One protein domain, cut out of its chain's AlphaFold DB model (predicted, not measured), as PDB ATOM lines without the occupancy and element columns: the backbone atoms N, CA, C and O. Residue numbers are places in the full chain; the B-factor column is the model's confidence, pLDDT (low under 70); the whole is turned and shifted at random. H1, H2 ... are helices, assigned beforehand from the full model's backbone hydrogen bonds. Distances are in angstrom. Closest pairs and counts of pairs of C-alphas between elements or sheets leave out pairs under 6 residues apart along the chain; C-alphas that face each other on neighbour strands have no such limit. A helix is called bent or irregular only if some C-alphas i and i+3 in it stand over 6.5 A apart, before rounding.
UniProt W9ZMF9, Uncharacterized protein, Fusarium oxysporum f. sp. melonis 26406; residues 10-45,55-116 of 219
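What this domain is: This is residues 10 to 45 and 55 to 116 of the 219 residues of an uncharacterized protein of Fusarium oxysporum f. sp. melonis 26406 (UniProt W9ZMF9). The long helix H4 makes the long axis of a loose, elongated model; H1 packs on it with residues 17 to 22 and splays away from it toward its own first residue, and H6 lies across that end, about perpendicular to both. H2 and H3 pack on the earlier part of H4, and residues 85 to 91 stick out as a loop. The printed part has 98 residues with six named helices, H1 to H6 in chain order, and no named strand; the class is all helix. The radius of gyration of the C-alphas is 17.0 A, and the spans are 55 by 29 by 24 A.

Where its parts are: H1, residues 10 to 24, begins at C-alpha (219.578, 259.850, 388.790) and is 21.8 A long. H2 is residues 27 to 34 and H3 residues 40 to 44. H4, residues 57 to 82, is 36.4 A long. H5, residues 95 to 98, is irregular, with C-alphas 95 and 98 7.2 A apart. H6, residues 102 to 114, is 18.5 A long and ends at C-alpha (224.829, 247.532, 385.936).

How they stand to each other: H4 is the hub. H1 touches it at Phe 21 and Met 73, the closest C-alphas, 6.0 A apart, at a steep tilt of 45 degrees, opposite ways. H2 touches H4, closest at C-alphas Thr 30 and Thr 69, 6.6 A, about perpendicular at 82 degrees. H3 touches H4, closest at C-alphas Arg 40 and Glu 61, 6.4 A. H6 touches H1, closest at C-alphas Trp 109 and Val 13, 6.7 A. H4 and H6 only just touch, only at their ends, with 3 pairs of C-alphas within 8 A, the closest Ala 81 and Cys 113 at 5.2 A. H5 and H6 only just touch, only at the corner, with 3 such pairs, the closest Trp 96 and Ser 102 at 5.2 A. Every O i to N i+4 pair is within hydrogen-bond range in H1, H2 and H6, 21 of 22 in H4, and 0 of 1 in H3, where 2 of 2 O i to N i+3 pairs are; H5 is too short for an O i to N i+4 pair.

The domain as a whole: The C-alphas farthest apart, Ser 55 and Asp 103, are 55.6 A apart. Residues 46 to 54 are not printed, and C-alphas 45 and 55 are 17.1 A apart across the cut. The link from H4 to H5 is long, 12 residues. Residues 85 to 91 have pLDDT under 70.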
ATOM      1  N   VAL A  10     220.334 261.033 389.232       89.38
ATOM      2  CA  VAL A  10     219.578 259.850 388.790       89.38
ATOM      3  C   VAL A  10     218.393 260.252 387.902       89.38
ATOM      4  O   VAL A  10     218.258 259.756 386.789       89.38
ATOM      5  N   GLN A  11     217.569 261.198 388.354       90.94
ATOM      6  CA  GLN A  11     216.416 261.684 387.593       90.94
ATOM      7  C   GLN A  11     216.854 262.379 386.300       90.94
ATOM      8  O   GLN A  11     216.262 262.128 385.252       90.94
ATOM      9  N   LYS A  12     217.927 263.183 386.344       88.06
ATOM     10  CA  LYS A  12     218.501 263.833 385.153       88.06
ATOM     11  C   LYS A  12     218.927 262.803 384.104       88.06
ATOM     12  O   LYS A  12     218.527 262.923 382.949       88.06
ATOM     13  N   VAL A  13     219.646 261.755 384.507       87.25
ATOM     14  CA  VAL A  13     220.062 260.660 383.611       87.25
ATOM     15  C   VAL A  13     218.855 259.911 383.040       87.25
ATOM     16  O   VAL A  13     218.803 259.651 381.840       87.25
ATOM     17  N   THR A  14     217.840 259.608 383.856       89.44
ATOM     18  CA  THR A  14     216.605 258.968 383.368       89.44
ATOM     19  C   THR A  14     215.889 259.826 382.321       89.44
ATOM     20  O   THR A  14     215.486 259.308 381.279       89.44
ATOM     21  N   ILE A  15     215.766 261.135 382.555       89.56
ATOM     22  CA  ILE A  15     215.146 262.071 381.607       89.56
ATOM     23  C   ILE A  15     215.968 262.158 380.319       89.56
ATOM     24  O   ILE A  15     215.396 262.096 379.233       89.56
ATOM     25  N   GLN A  16     217.297 262.250 380.416       87.56
ATOM     26  CA  GLN A  16     218.182 262.267 379.249       87.56
ATOM     27  C   GLN A  16     218.019 261.004 378.392       87.56
ATOM     28  O   GLN A  16     217.904 261.114 377.173       87.56
ATOM     29  N   ARG A  17     217.948 259.818 379.017       87.44
ATOM     30  CA  ARG A  17     217.677 258.542 378.326       87.44
ATOM     31  C   ARG A  17     216.352 258.578 377.578       87.44
ATOM     32  O   ARG A  17     216.307 258.287 376.386       87.44
ATOM     33  N   LEU A  18     215.285 258.944 378.287       89.69
ATOM     34  CA  LEU A  18     213.941 259.046 377.725       89.69
ATOM     35  C   LEU A  18     213.909 260.004 376.535       89.69
ATOM     36  O   LEU A  18     213.428 259.631 375.473       89.69
ATOM     37  N   ALA A  19     214.450 261.210 376.696       89.00
ATOM     38  CA  ALA A  19     214.458 262.232 375.656       89.00
ATOM     39  C   ALA A  19     215.218 261.775 374.403       89.00
ATOM     40  O   ALA A  19     214.725 261.952 373.289       89.00
ATOM     41  N   LEU A  20     216.380 261.143 374.586       86.56
ATOM     42  CA  LEU A  20     217.204 260.653 373.485       86.56
ATOM     43  C   LEU A  20     216.480 259.573 372.672       86.56
ATOM     44  O   LEU A  20     216.427 259.668 371.447       86.56
ATOM     45  N   PHE A  21     215.874 258.588 373.338       88.25
ATOM     46  CA  PHE A  21     215.153 257.511 372.650       88.25
ATOM     47  C   PHE A  21     213.796 257.949 372.095       88.25
ATOM     48  O   PHE A  21     213.336 257.412 371.088       88.25
ATOM     49  N   LEU A  22     213.148 258.947 372.702       89.62
ATOM     50  CA  LEU A  22     211.943 259.558 372.140       89.62
ATOM     51  C   LEU A  22     212.245 260.276 370.822       89.62
ATOM     52  O   LEU A  22     211.461 260.174 369.879       89.62
ATOM     53  N   GLN A  23     213.388 260.960 370.730       87.31
ATOM     54  CA  GLN A  23     213.784 261.672 369.517       87.31
ATOM     55  C   GLN A  23     213.986 260.720 368.327       87.31
ATOM     56  O   GLN A  23     213.593 261.053 367.211       87.31
ATOM     57  N   SER A  24     214.537 259.528 368.563       84.88
ATOM     58  CA  SER A  24     214.761 258.494 367.541       84.88
ATOM     59  C   SER A  24     213.547 257.589 367.280       84.88
ATOM     60  O   SER A  24     213.552 256.848 366.299       84.88
ATOM     61  N   SER A  25     212.503 257.639 368.115       91.06
ATOM     62  CA  SER A  25     211.318 256.762 368.026       91.06
ATOM     63  C   SER A  25     210.069 257.483 367.512       91.06
ATOM     64  O   SER A  25     208.945 257.131 367.858       91.06
ATOM     65  N   THR A  26     210.239 258.514 366.685       92.12
ATOM     66  CA  THR A  26     209.115 259.256 366.094       92.12
ATOM     67  C   THR A  26     208.537 258.552 364.866       92.12
ATOM     68  O   THR A  26     209.189 257.725 364.229       92.12
ATOM     69  N   PHE A  27     207.323 258.948 364.469       91.94
ATOM     70  CA  PHE A  27     206.670 258.454 363.248       91.94
ATOM     71  C   PHE A  27     207.544 258.662 362.013       91.94
ATOM     72  O   PHE A  27     207.636 257.780 361.165       91.94
ATOM     73  N   TYR A  28     208.237 259.803 361.942       91.94
ATOM     74  CA  TYR A  28     209.175 260.100 360.867       91.94
ATOM     75  C   TYR A  28     210.263 259.027 360.754       91.94
ATOM     76  O   TYR A  28     210.488 258.501 359.664       91.94
ATOM     77  N   HIS A  29     210.904 258.672 361.872       89.81
ATOM     78  CA  HIS A  29     211.960 257.664 361.870       89.81
ATOM     79  C   HIS A  29     211.420 256.289 361.496       89.81
ATOM     80  O   HIS A  29     212.008 255.649 360.631       89.81
ATOM     81  N   THR A  30     210.276 255.877 362.047       89.94
ATOM     82  CA  THR A  30     209.661 254.584 361.713       89.94
ATOM     83  C   THR A  30     209.306 254.484 360.229       89.94
ATOM     84  O   THR A  30     209.628 253.480 359.591       89.94
ATOM     85  N   ILE A  31     208.716 255.537 359.649       91.44
ATOM     86  CA  ILE A  31     208.398 255.604 358.214       91.44
ATOM     87  C   ILE A  31     209.683 255.567 357.382       91.44
ATOM     88  O   ILE A  31     209.770 254.802 356.422       91.44
ATOM     89  N   PHE A  32     210.701 256.342 357.759       90.31
ATOM     90  CA  PHE A  32     211.977 256.373 357.047       90.31
ATOM     91  C   PHE A  32     212.682 255.008 357.073       90.31
ATOM     92  O   PHE A  32     213.162 254.547 356.039       90.31
ATOM     93  N   THR A  33     212.703 254.324 358.221       87.06
ATOM     94  CA  THR A  33     213.373 253.023 358.367       87.06
ATOM     95  C   THR A  33     212.602 251.876 357.721       87.06
ATOM     96  O   THR A  33     213.214 250.985 357.137       87.06
ATOM     97  N   ARG A  34     211.263 251.877 357.807       86.81
ATOM     98  CA  ARG A  34     210.408 250.809 357.252       86.81
ATOM     99  C   ARG A  34     210.017 251.044 355.792       86.81
ATOM    100  O   ARG A  34     209.537 250.115 355.143       86.81
ATOM    101  N   THR A  35     210.252 252.244 355.265       87.25
ATOM    102  CA  THR A  35     210.012 252.677 353.878       87.25
ATOM    103  C   THR A  35     208.589 252.437 353.374       87.25
ATOM    104  O   THR A  35     207.736 253.287 353.570       87.25
ATOM    105  N   GLN A  36     208.310 251.319 352.703       82.06
ATOM    106  CA  GLN A  36     206.971 250.958 352.214       82.06
ATOM    107  C   GLN A  36     206.251 249.979 353.152       82.06
ATOM    108  O   GLN A  36     205.029 249.884 353.132       82.06
ATOM    109  N   SER A  37     206.999 249.290 354.017       86.31
ATOM    110  CA  SER A  37     206.489 248.247 354.917       86.31
ATOM    111  C   SER A  37     205.870 248.775 356.216       86.31
ATOM    112  O   SER A  37     205.523 247.979 357.084       86.31
ATOM    113  N   PHE A  38     205.766 250.099 356.388       88.69
ATOM    114  CA  PHE A  38     205.068 250.687 357.540       88.69
ATOM    115  C   PHE A  38     203.543 250.620 357.390       88.69
ATOM    116  O   PHE A  38     202.843 250.665 358.392       88.69
ATOM    117  N   LEU A  39     203.034 250.506 356.155       90.25
ATOM    118  CA  LEU A  39     201.606 250.345 355.892       90.25
ATOM    119  C   LEU A  39     201.227 248.865 355.922       90.25
ATOM    120  O   LEU A  39     201.684 248.078 355.086       90.25
ATOM    121  N   ARG A  40     200.310 248.497 356.811       89.62
ATOM    122  CA  ARG A  40     199.719 247.156 356.891       89.62
ATOM    123  C   ARG A  40     198.915 246.788 355.654       89.62
ATOM    124  O   ARG A  40     198.751 245.607 355.365       89.62
ATOM    125  N   ALA A  41     198.437 247.766 354.888       89.25
ATOM    126  CA  ALA A  41     197.798 247.527 353.598       89.25
ATOM    127  C   ALA A  41     198.670 246.674 352.655       89.25
ATOM    128  O   ALA A  41     198.122 245.900 351.872       89.25
ATOM    129  N   GLN A  42     200.005 246.751 352.764       86.81
ATOM    130  CA  GLN A  42     200.922 245.917 351.980       86.81
ATOM    131  C   GLN A  42     200.790 244.420 352.306       86.81
ATOM    132  O   GLN A  42     200.958 243.591 351.418       86.81
ATOM    133  N   GLU A  43     200.409 244.057 353.536       87.00
ATOM    134  CA  GLU A  43     200.185 242.659 353.946       87.00
ATOM    135  C   GLU A  43     198.979 242.024 353.228       87.00
ATOM    136  O   GLU A  43     198.853 240.803 353.179       87.00
ATOM    137  N   LYS A  44     198.081 242.845 352.663       86.31
ATOM    138  CA  LYS A  44     196.886 242.395 351.930       86.31
ATOM    139  C   LYS A  44     197.117 242.237 350.425       86.31
ATOM    140  O   LYS A  44     196.190 241.841 349.712       86.31
ATOM    141  N   VAL A  45     198.315 242.559 349.937       87.31
ATOM    142  CA  VAL A  45     198.683 242.450 348.524       87.31
ATOM    143  C   VAL A  45     199.393 241.122 348.282       87.31
ATOM    144  O   VAL A  45     200.340 240.772 348.982       87.31
ATOM    145  N   SER A  55     186.830 250.932 355.317       93.88
ATOM    146  CA  SER A  55     186.655 252.387 355.442       93.88
ATOM    147  C   SER A  55     187.473 253.007 356.582       93.88
ATOM    148  O   SER A  55     187.862 254.167 356.492       93.88
ATOM    149  N   ASN A  56     187.782 252.233 357.624       94.69
ATOM    150  CA  ASN A  56     188.596 252.647 358.767       94.69
ATOM    151  C   ASN A  56     190.082 252.266 358.630       94.69
ATOM    152  O   ASN A  56     190.797 252.235 359.629       94.69
ATOM    153  N   GLN A  57     190.574 251.966 357.418       93.19
ATOM    154  CA  GLN A  57     191.973 251.562 357.225       93.19
ATOM    155  C   GLN A  57     192.955 252.598 357.795       93.19
ATOM    156  O   GLN A  57     193.942 252.207 358.401       93.19
ATOM    157  N   TRP A  58     192.674 253.899 357.673       91.56
ATOM    158  CA  TRP A  58     193.550 254.946 358.208       91.56
ATOM    159  C   TRP A  58     193.736 254.849 359.733       91.56
ATOM    160  O   TRP A  58     194.837 255.079 360.222       91.56
ATOM    161  N   GLU A  59     192.699 254.456 360.480       95.75
ATOM    162  CA  GLU A  59     192.769 254.276 361.938       95.75
ATOM    163  C   GLU A  59     193.665 253.091 362.286       95.75
ATOM    164  O   GLU A  59     194.508 253.182 363.176       95.75
ATOM    165  N   VAL A  60     193.512 251.992 361.540       93.75
ATOM    166  CA  VAL A  60     194.322 250.780 361.705       93.75
ATOM    167  C   VAL A  60     195.796 251.071 361.433       93.75
ATOM    168  O   VAL A  60     196.653 250.626 362.192       93.75
ATOM    169  N   GLU A  61     196.094 251.834 360.380       93.69
ATOM    170  CA  GLU A  61     197.472 252.210 360.044       93.69
ATOM    171  C   GLU A  61     198.086 253.126 361.106       93.69
ATOM    172  O   GLU A  61     199.227 252.922 361.513       93.69
ATOM    173  N   MET A  62     197.331 254.109 361.603       94.50
ATOM    174  CA  MET A  62     197.818 255.008 362.653       94.50
ATOM    175  C   MET A  62     198.041 254.280 363.983       94.50
ATOM    176  O   MET A  62     199.029 254.558 364.664       94.50
ATOM    177  N   ALA A  63     197.166 253.335 364.341       95.19
ATOM    178  CA  ALA A  63     197.342 252.495 365.523       95.19
ATOM    179  C   ALA A  63     198.589 251.607 365.397       95.19
ATOM    180  O   ALA A  63     199.414 251.580 366.304       95.19
ATOM    181  N   ALA A  64     198.780 250.961 364.243       93.12
ATOM    182  CA  ALA A  64     199.961 250.142 363.988       93.12
ATOM    183  C   ALA A  64     201.260 250.963 364.026       93.12
ATOM    184  O   ALA A  64     202.247 250.532 364.616       93.12
ATOM    185  N   LEU A  65     201.251 252.169 363.448       93.00
ATOM    186  CA  LEU A  65     202.402 253.067 363.495       93.00
ATOM    187  C   LEU A  65     202.727 253.483 364.937       93.00
ATOM    188  O   LEU A  65     203.898 253.526 365.310       93.00
ATOM    189  N   PHE A  66     201.709 253.751 365.759       94.12
ATOM    190  CA  PHE A  66     201.898 254.024 367.183       94.12
ATOM    191  C   PHE A  66     202.506 252.821 367.916       94.12
ATOM    192  O   PHE A  66     203.520 252.987 368.600       94.12
ATOM    193  N   ASP A  67     201.956 251.623 367.715       94.00
ATOM    194  CA  ASP A  67     202.461 250.383 368.315       94.00
ATOM    195  C   ASP A  67     203.931 250.137 367.948       94.00
ATOM    196  O   ASP A  67     204.752 249.865 368.825       94.00
ATOM    197  N   ASP A  68     204.294 250.322 366.676       92.12
ATOM    198  CA  ASP A  68     205.675 250.208 366.202       92.12
ATOM    199  C   ASP A  68     206.606 251.213 366.889       92.12
ATOM    200  O   ASP A  68     207.727 250.878 367.276       92.12
ATOM    201  N   THR A  69     206.166 252.463 367.035       93.06
ATOM    202  CA  THR A  69     206.989 253.516 367.649       93.06
ATOM    203  C   THR A  69     207.198 253.281 369.136       93.06
ATOM    204  O   THR A  69     208.308 253.467 369.641       93.06
ATOM    205  N   LEU A  70     206.168 252.786 369.822       93.25
ATOM    206  CA  LEU A  70     206.257 252.390 371.219       93.25
ATOM    207  C   LEU A  70     207.173 251.173 371.384       93.25
ATOM    208  O   LEU A  70     208.032 251.174 372.267       93.25
ATOM    209  N   ALA A  71     207.042 250.167 370.518       92.56
ATOM    210  CA  ALA A  71     207.904 248.990 370.524       92.56
ATOM    211  C   ALA A  71     209.373 249.366 370.270       92.56
ATOM    212  O   ALA A  71     210.264 248.870 370.958       92.56
ATOM    213  N   ASN A  72     209.635 250.292 369.344       90.50
ATOM    214  CA  ASN A  72     210.981 250.800 369.079       90.50
ATOM    215  C   ASN A  72     211.566 251.536 370.300       90.50
ATOM    216  O   ASN A  72     212.709 251.291 370.683       90.50
ATOM    217  N   MET A  73     210.771 252.377 370.969       90.44
ATOM    218  CA  MET A  73     211.188 253.055 372.201       90.44
ATOM    219  C   MET A  73     211.516 252.053 373.317       90.44
ATOM    220  O   MET A  73     212.551 252.172 373.975       90.44
ATOM    221  N   GLN A  74     210.663 251.045 373.516       91.00
ATOM    222  CA  GLN A  74     210.887 249.976 374.494       91.00
ATOM    223  C   GLN A  74     212.151 249.170 374.175       91.00
ATOM    224  O   GLN A  74     212.937 248.874 375.076       91.00
ATOM    225  N   TYR A  75     212.373 248.856 372.896       88.31
ATOM    226  CA  TYR A  75     213.565 248.155 372.435       88.31
ATOM    227  C   TYR A  75     214.838 248.951 372.733       88.31
ATOM    228  O   TYR A  75     215.759 248.410 373.336       88.31
ATOM    229  N   GLN A  76     214.880 250.244 372.402       86.44
ATOM    230  CA  GLN A  76     216.061 251.080 372.655       86.44
ATOM    231  C   GLN A  76     216.346 251.255 374.157       86.44
ATOM    232  O   GLN A  76     217.502 251.261 374.583       86.44
ATOM    233  N   MET A  77     215.300 251.331 374.990       86.00
ATOM    234  CA  MET A  77     215.469 251.334 376.446       86.00
ATOM    235  C   MET A  77     216.113 250.053 376.973       86.00
ATOM    236  O   MET A  77     216.917 250.129 377.905       86.00
ATOM    237  N   MET A  78     215.748 248.903 376.398       87.31
ATOM    238  CA  MET A  78     216.347 247.608 376.716       87.31
ATOM    239  C   MET A  78     217.781 247.509 376.179       87.31
ATOM    240  O   MET A  78     218.656 247.056 376.915       87.31
ATOM    241  N   GLU A  79     218.027 247.965 374.946       84.50
ATOM    242  CA  GLU A  79     219.332 247.902 374.268       84.50
ATOM    243  C   GLU A  79     220.437 248.580 375.086       84.50
ATOM    244  O   GLU A  79     221.556 248.078 375.156       84.50
ATOM    245  N   TYR A  80     220.106 249.669 375.783       84.62
ATOM    246  CA  TYR A  80     221.023 250.329 376.712       84.62
ATOM    247  C   TYR A  80     221.617 249.378 377.767       84.62
ATOM    248  O   TYR A  80     222.803 249.479 378.058       84.62
ATOM    249  N   ALA A  81     220.810 248.476 378.335       85.94
ATOM    250  CA  ALA A  81     221.255 247.547 379.375       85.94
ATOM    251  C   ALA A  81     221.789 246.226 378.798       85.94
ATOM    252  O   ALA A  81     222.686 245.620 379.377       85.94
ATOM    253  N   SER A  82     221.254 245.766 377.661       83.50
ATOM    254  CA  SER A  82     221.705 244.519 377.025       83.50
ATOM    255  C   SER A  82     222.966 244.678 376.174       83.50
ATOM    256  O   SER A  82     223.586 243.678 375.819       83.50
ATOM    257  N   GLY A  83     223.324 245.910 375.811       79.75
ATOM    258  CA  GLY A  83     224.307 246.193 374.772       79.75
ATOM    259  C   GLY A  83     223.722 246.030 373.364       79.75
ATOM    260  O   GLY A  83     222.706 245.359 373.156       79.75
ATOM    261  N   SER A  84     224.368 246.666 372.383       74.69
ATOM    262  CA  SER A  84     223.951 246.607 370.981       74.69
ATOM    263  C   SER A  84     224.392 245.303 370.323       74.69
ATOM    264  O   SER A  84     225.560 244.929 370.410       74.69
ATOM    265  N   SER A  85     223.510 244.664 369.553       68.06
ATOM    266  CA  SER A  85     223.862 243.474 368.759       68.06
ATOM    267  C   SER A  85     224.601 243.798 367.450       68.06
ATOM    268  O   SER A  85     224.935 242.896 366.683       68.06
ATOM    269  N   ARG A  86     224.813 245.084 367.138       65.56
ATOM    270  CA  ARG A  86     225.517 245.545 365.933       65.56
ATOM    271  C   ARG A  86     227.021 245.621 366.206       65.56
ATOM    272  O   ARG A  86     227.432 246.238 367.179       65.56
ATOM    273  N   SER A  87     227.830 245.028 365.329       59.53
ATOM    274  CA  SER A  87     229.298 245.077 365.406       59.53
ATOM    275  C   SER A  87     229.821 246.503 365.210       59.53
ATOM    276  O   SER A  87     229.427 247.103 364.212       59.53
ATOM    277  N   ASP A  88     230.685 246.977 366.123       56.00
ATOM    278  CA  ASP A  88     231.686 248.082 366.172       56.00
ATOM    279  C   ASP A  88     231.573 249.359 365.301       56.00
ATOM    280  O   ASP A  88     232.325 250.309 365.501       56.00
ATOM    281  N   ALA A  89     230.642 249.453 364.358       56.31
ATOM    282  CA  ALA A  89     230.465 250.561 363.426       56.31
ATOM    283  C   ALA A  89     229.420 251.588 363.898       56.31
ATOM    284  O   ALA A  89     229.066 252.494 363.145       56.31
ATOM    285  N   VAL A  90     228.896 251.452 365.120       62.91
ATOM    286  CA  VAL A  90     227.880 252.365 365.657       62.91
ATOM    287  C   VAL A  90     228.539 253.363 366.600       62.91
ATOM    288  O   VAL A  90     229.187 252.992 367.578       62.91
ATOM    289  N   SER A  91     228.356 254.652 366.321       63.50
ATOM    290  CA  SER A  91     228.742 255.716 367.240       63.50
ATOM    291  C   SER A  91     227.887 255.636 368.505       63.50
ATOM    292  O   SER A  91     226.683 255.889 368.490       63.50
ATOM    293  N   VAL A  92     228.518 255.294 369.628       70.56
ATOM    294  CA  VAL A  92     227.862 255.348 370.938       70.56
ATOM    295  C   VAL A  92     227.623 256.812 371.286       70.56
ATOM    296  O   VAL A  92     228.570 257.577 371.493       70.56
ATOM    297  N   VAL A  93     226.354 257.216 371.347       75.88
ATOM    298  CA  VAL A  93     225.991 258.548 371.831       75.88
ATOM    299  C   VAL A  93     226.276 258.596 373.327       75.88
ATOM    300  O   VAL A  93     225.796 257.754 374.080       75.88
ATOM    301  N   LYS A  94     227.062 259.586 373.755       82.94
ATOM    302  CA  LYS A  94     227.397 259.836 375.161       82.94
ATOM    303  C   LYS A  94     226.750 261.156 375.595       82.94
ATOM    304  O   LYS A  94     227.348 262.216 375.394       82.94
ATOM    305  N   PRO A  95     225.531 261.134 376.163       77.75
ATOM    306  CA  PRO A  95     224.765 262.353 376.442       77.75
ATOM    307  C   PRO A  95     225.424 263.293 377.459       77.75
ATOM    308  O   PRO A  95     225.118 264.481 377.492       77.75
ATOM    309  N   TRP A  96     226.349 262.777 378.269       79.44
ATOM    310  CA  TRP A  96     227.045 263.513 379.324       79.44
ATOM    311  C   TRP A  96     228.256 264.333 378.842       79.44
ATOM    312  O   TRP A  96     228.810 265.080 379.645       79.44
ATOM    313  N   ILE A  97     228.671 264.250 377.566       78.12
ATOM    314  CA  ILE A  97     229.872 264.960 377.061       78.12
ATOM    315  C   ILE A  97     229.776 266.482 377.256       78.12
ATOM    316  O   ILE A  97     230.774 267.124 377.556       78.12
ATOM    317  N   ASN A  98     228.578 267.053 377.116       76.19
ATOM    318  CA  ASN A  98     228.354 268.496 377.255       76.19
ATOM    319  C   ASN A  98     227.908 268.903 378.671       76.19
ATOM    320  O   ASN A  98     227.498 270.046 378.877       76.19
ATOM    321  N   SER A  99     227.921 267.978 379.634       78.31
ATOM    322  CA  SER A  99     227.577 268.292 381.023       78.31
ATOM    323  C   SER A  99     228.745 268.991 381.726       78.31
ATOM    324  O   SER A  99     229.908 268.777 381.394       78.31
ATOM    325  N   SER A 100     228.438 269.820 382.726       77.94
ATOM    326  CA  SER A 100     229.451 270.521 383.527       77.94
ATOM    327  C   SER A 100     230.342 269.582 384.351       77.94
ATOM    328  O   SER A 100     231.366 270.016 384.867       77.94
ATOM    329  N   ASP A 101     229.921 268.328 384.528       83.38
ATOM    330  CA  ASP A 101     230.565 267.308 385.359       83.38
ATOM    331  C   ASP A 101     230.448 265.937 384.667       83.38
ATOM    332  O   ASP A 101     229.770 265.018 385.136       83.38
ATOM    333  N   SER A 102     231.080 265.843 383.492       83.31
ATOM    334  CA  SER A 102     230.982 264.694 382.584       83.31
ATOM    335  C   SER A 102     231.396 263.376 383.219       83.31
ATOM    336  O   SER A 102     230.780 262.353 382.928       83.31
ATOM    337  N   ASP A 103     232.406 263.387 384.088       85.62
ATOM    338  CA  ASP A 103     232.949 262.170 384.696       85.62
ATOM    339  C   ASP A 103     231.972 261.575 385.708       85.62
ATOM    340  O   ASP A 103     231.715 260.368 385.721       85.62
ATOM    341  N   ARG A 104     231.368 262.426 386.541       84.94
ATOM    342  CA  ARG A 104     230.408 261.961 387.539       84.94
ATOM    343  C   ARG A 104     229.086 261.556 386.902       84.94
ATOM    344  O   ARG A 104     228.476 260.593 387.363       84.94
ATOM    345  N   ASP A 105     228.648 262.240 385.849       85.94
ATOM    346  CA  ASP A 105     227.448 261.834 385.120       85.94
ATOM    347  C   ASP A 105     227.687 260.512 384.373       85.94
ATOM    348  O   ASP A 105     226.837 259.624 384.451       85.94
ATOM    349  N   ALA A 106     228.867 260.307 383.772       86.75
ATOM    350  CA  ALA A 106     229.261 259.021 383.189       86.75
ATOM    351  C   ALA A 106     229.184 257.870 384.206       86.75
ATOM    352  O   ALA A 106     228.608 256.826 383.907       86.75
ATOM    353  N   ALA A 107     229.684 258.078 385.428       89.56
ATOM    354  CA  ALA A 107     229.620 257.071 386.487       89.56
ATOM    355  C   ALA A 107     228.171 256.723 386.885       89.56
ATOM    356  O   ALA A 107     227.856 255.567 387.168       89.56
ATOM    357  N   VAL A 108     227.255 257.701 386.878       90.69
ATOM    358  CA  VAL A 108     225.826 257.434 387.128       90.69
ATOM    359  C   VAL A 108     225.227 256.622 385.980       90.69
ATOM    360  O   VAL A 108     224.513 255.652 386.236       90.69
ATOM    361  N   TRP A 109     225.546 256.974 384.733       89.75
ATOM    362  CA  TRP A 109     225.141 256.218 383.546       89.75
ATOM    363  C   TRP A 109     225.640 254.768 383.574       89.75
ATOM    364  O   TRP A 109     224.879 253.871 383.230       89.75
ATOM    365  N   GLU A 110     226.868 254.512 384.012       88.50
ATOM    366  CA  GLU A 110     227.401 253.151 384.163       88.50
ATOM    367  C   GLU A 110     226.688 252.397 385.294       88.50
ATOM    368  O   GLU A 110     226.104 251.338 385.070       88.50
ATOM    369  N   SER A 111     226.586 253.011 386.478       91.81
ATOM    370  CA  SER A 111     225.927 252.383 387.630       91.81
ATOM    371  C   SER A 111     224.460 252.022 387.367       91.81
ATOM    372  O   SER A 111     223.955 251.022 387.872       91.81
ATOM    373  N   MET A 112     223.738 252.817 386.574       90.06
ATOM    374  CA  MET A 112     222.358 252.506 386.200       90.06
ATOM    375  C   MET A 112     222.258 251.336 385.230       90.06
ATOM    376  O   MET A 112     221.250 250.626 385.265       90.06
ATOM    377  N   CYS A 113     223.256 251.162 384.366       88.88
ATOM    378  CA  CYS A 113     223.335 250.045 383.438       88.88
ATOM    379  C   CYS A 113     223.510 248.743 384.223       88.88
ATOM    380  O   CYS A 113     222.677 247.846 384.113       88.88
ATOM    381  N   ASP A 114     224.493 248.712 385.127       88.88
ATOM    382  CA  ASP A 114     224.829 247.532 385.936       88.88
ATOM    383  C   ASP A 114     223.694 247.091 386.871       88.88
ATOM    384  O   ASP A 114     223.559 245.915 387.212       88.88
ATOM    385  N   ASN A 115     222.843 248.035 387.279       90.25
ATOM    386  CA  ASN A 115     221.678 247.763 388.119       90.25
ATOM    387  C   ASN A 115     220.452 247.254 387.336       90.25
ATOM    388  O   ASN A 115     219.420 246.958 387.943       90.25
ATOM    389  N   GLN A 116     220.526 247.155 386.006       87.62
ATOM    390  CA  GLN A 116     219.455 246.621 385.167       87.62
ATOM    391  C   GLN A 116     219.837 245.240 384.642       87.62
ATOM    392  O   GLN A 116     220.895 245.033 384.062       87.62
TER     393      GLN A 116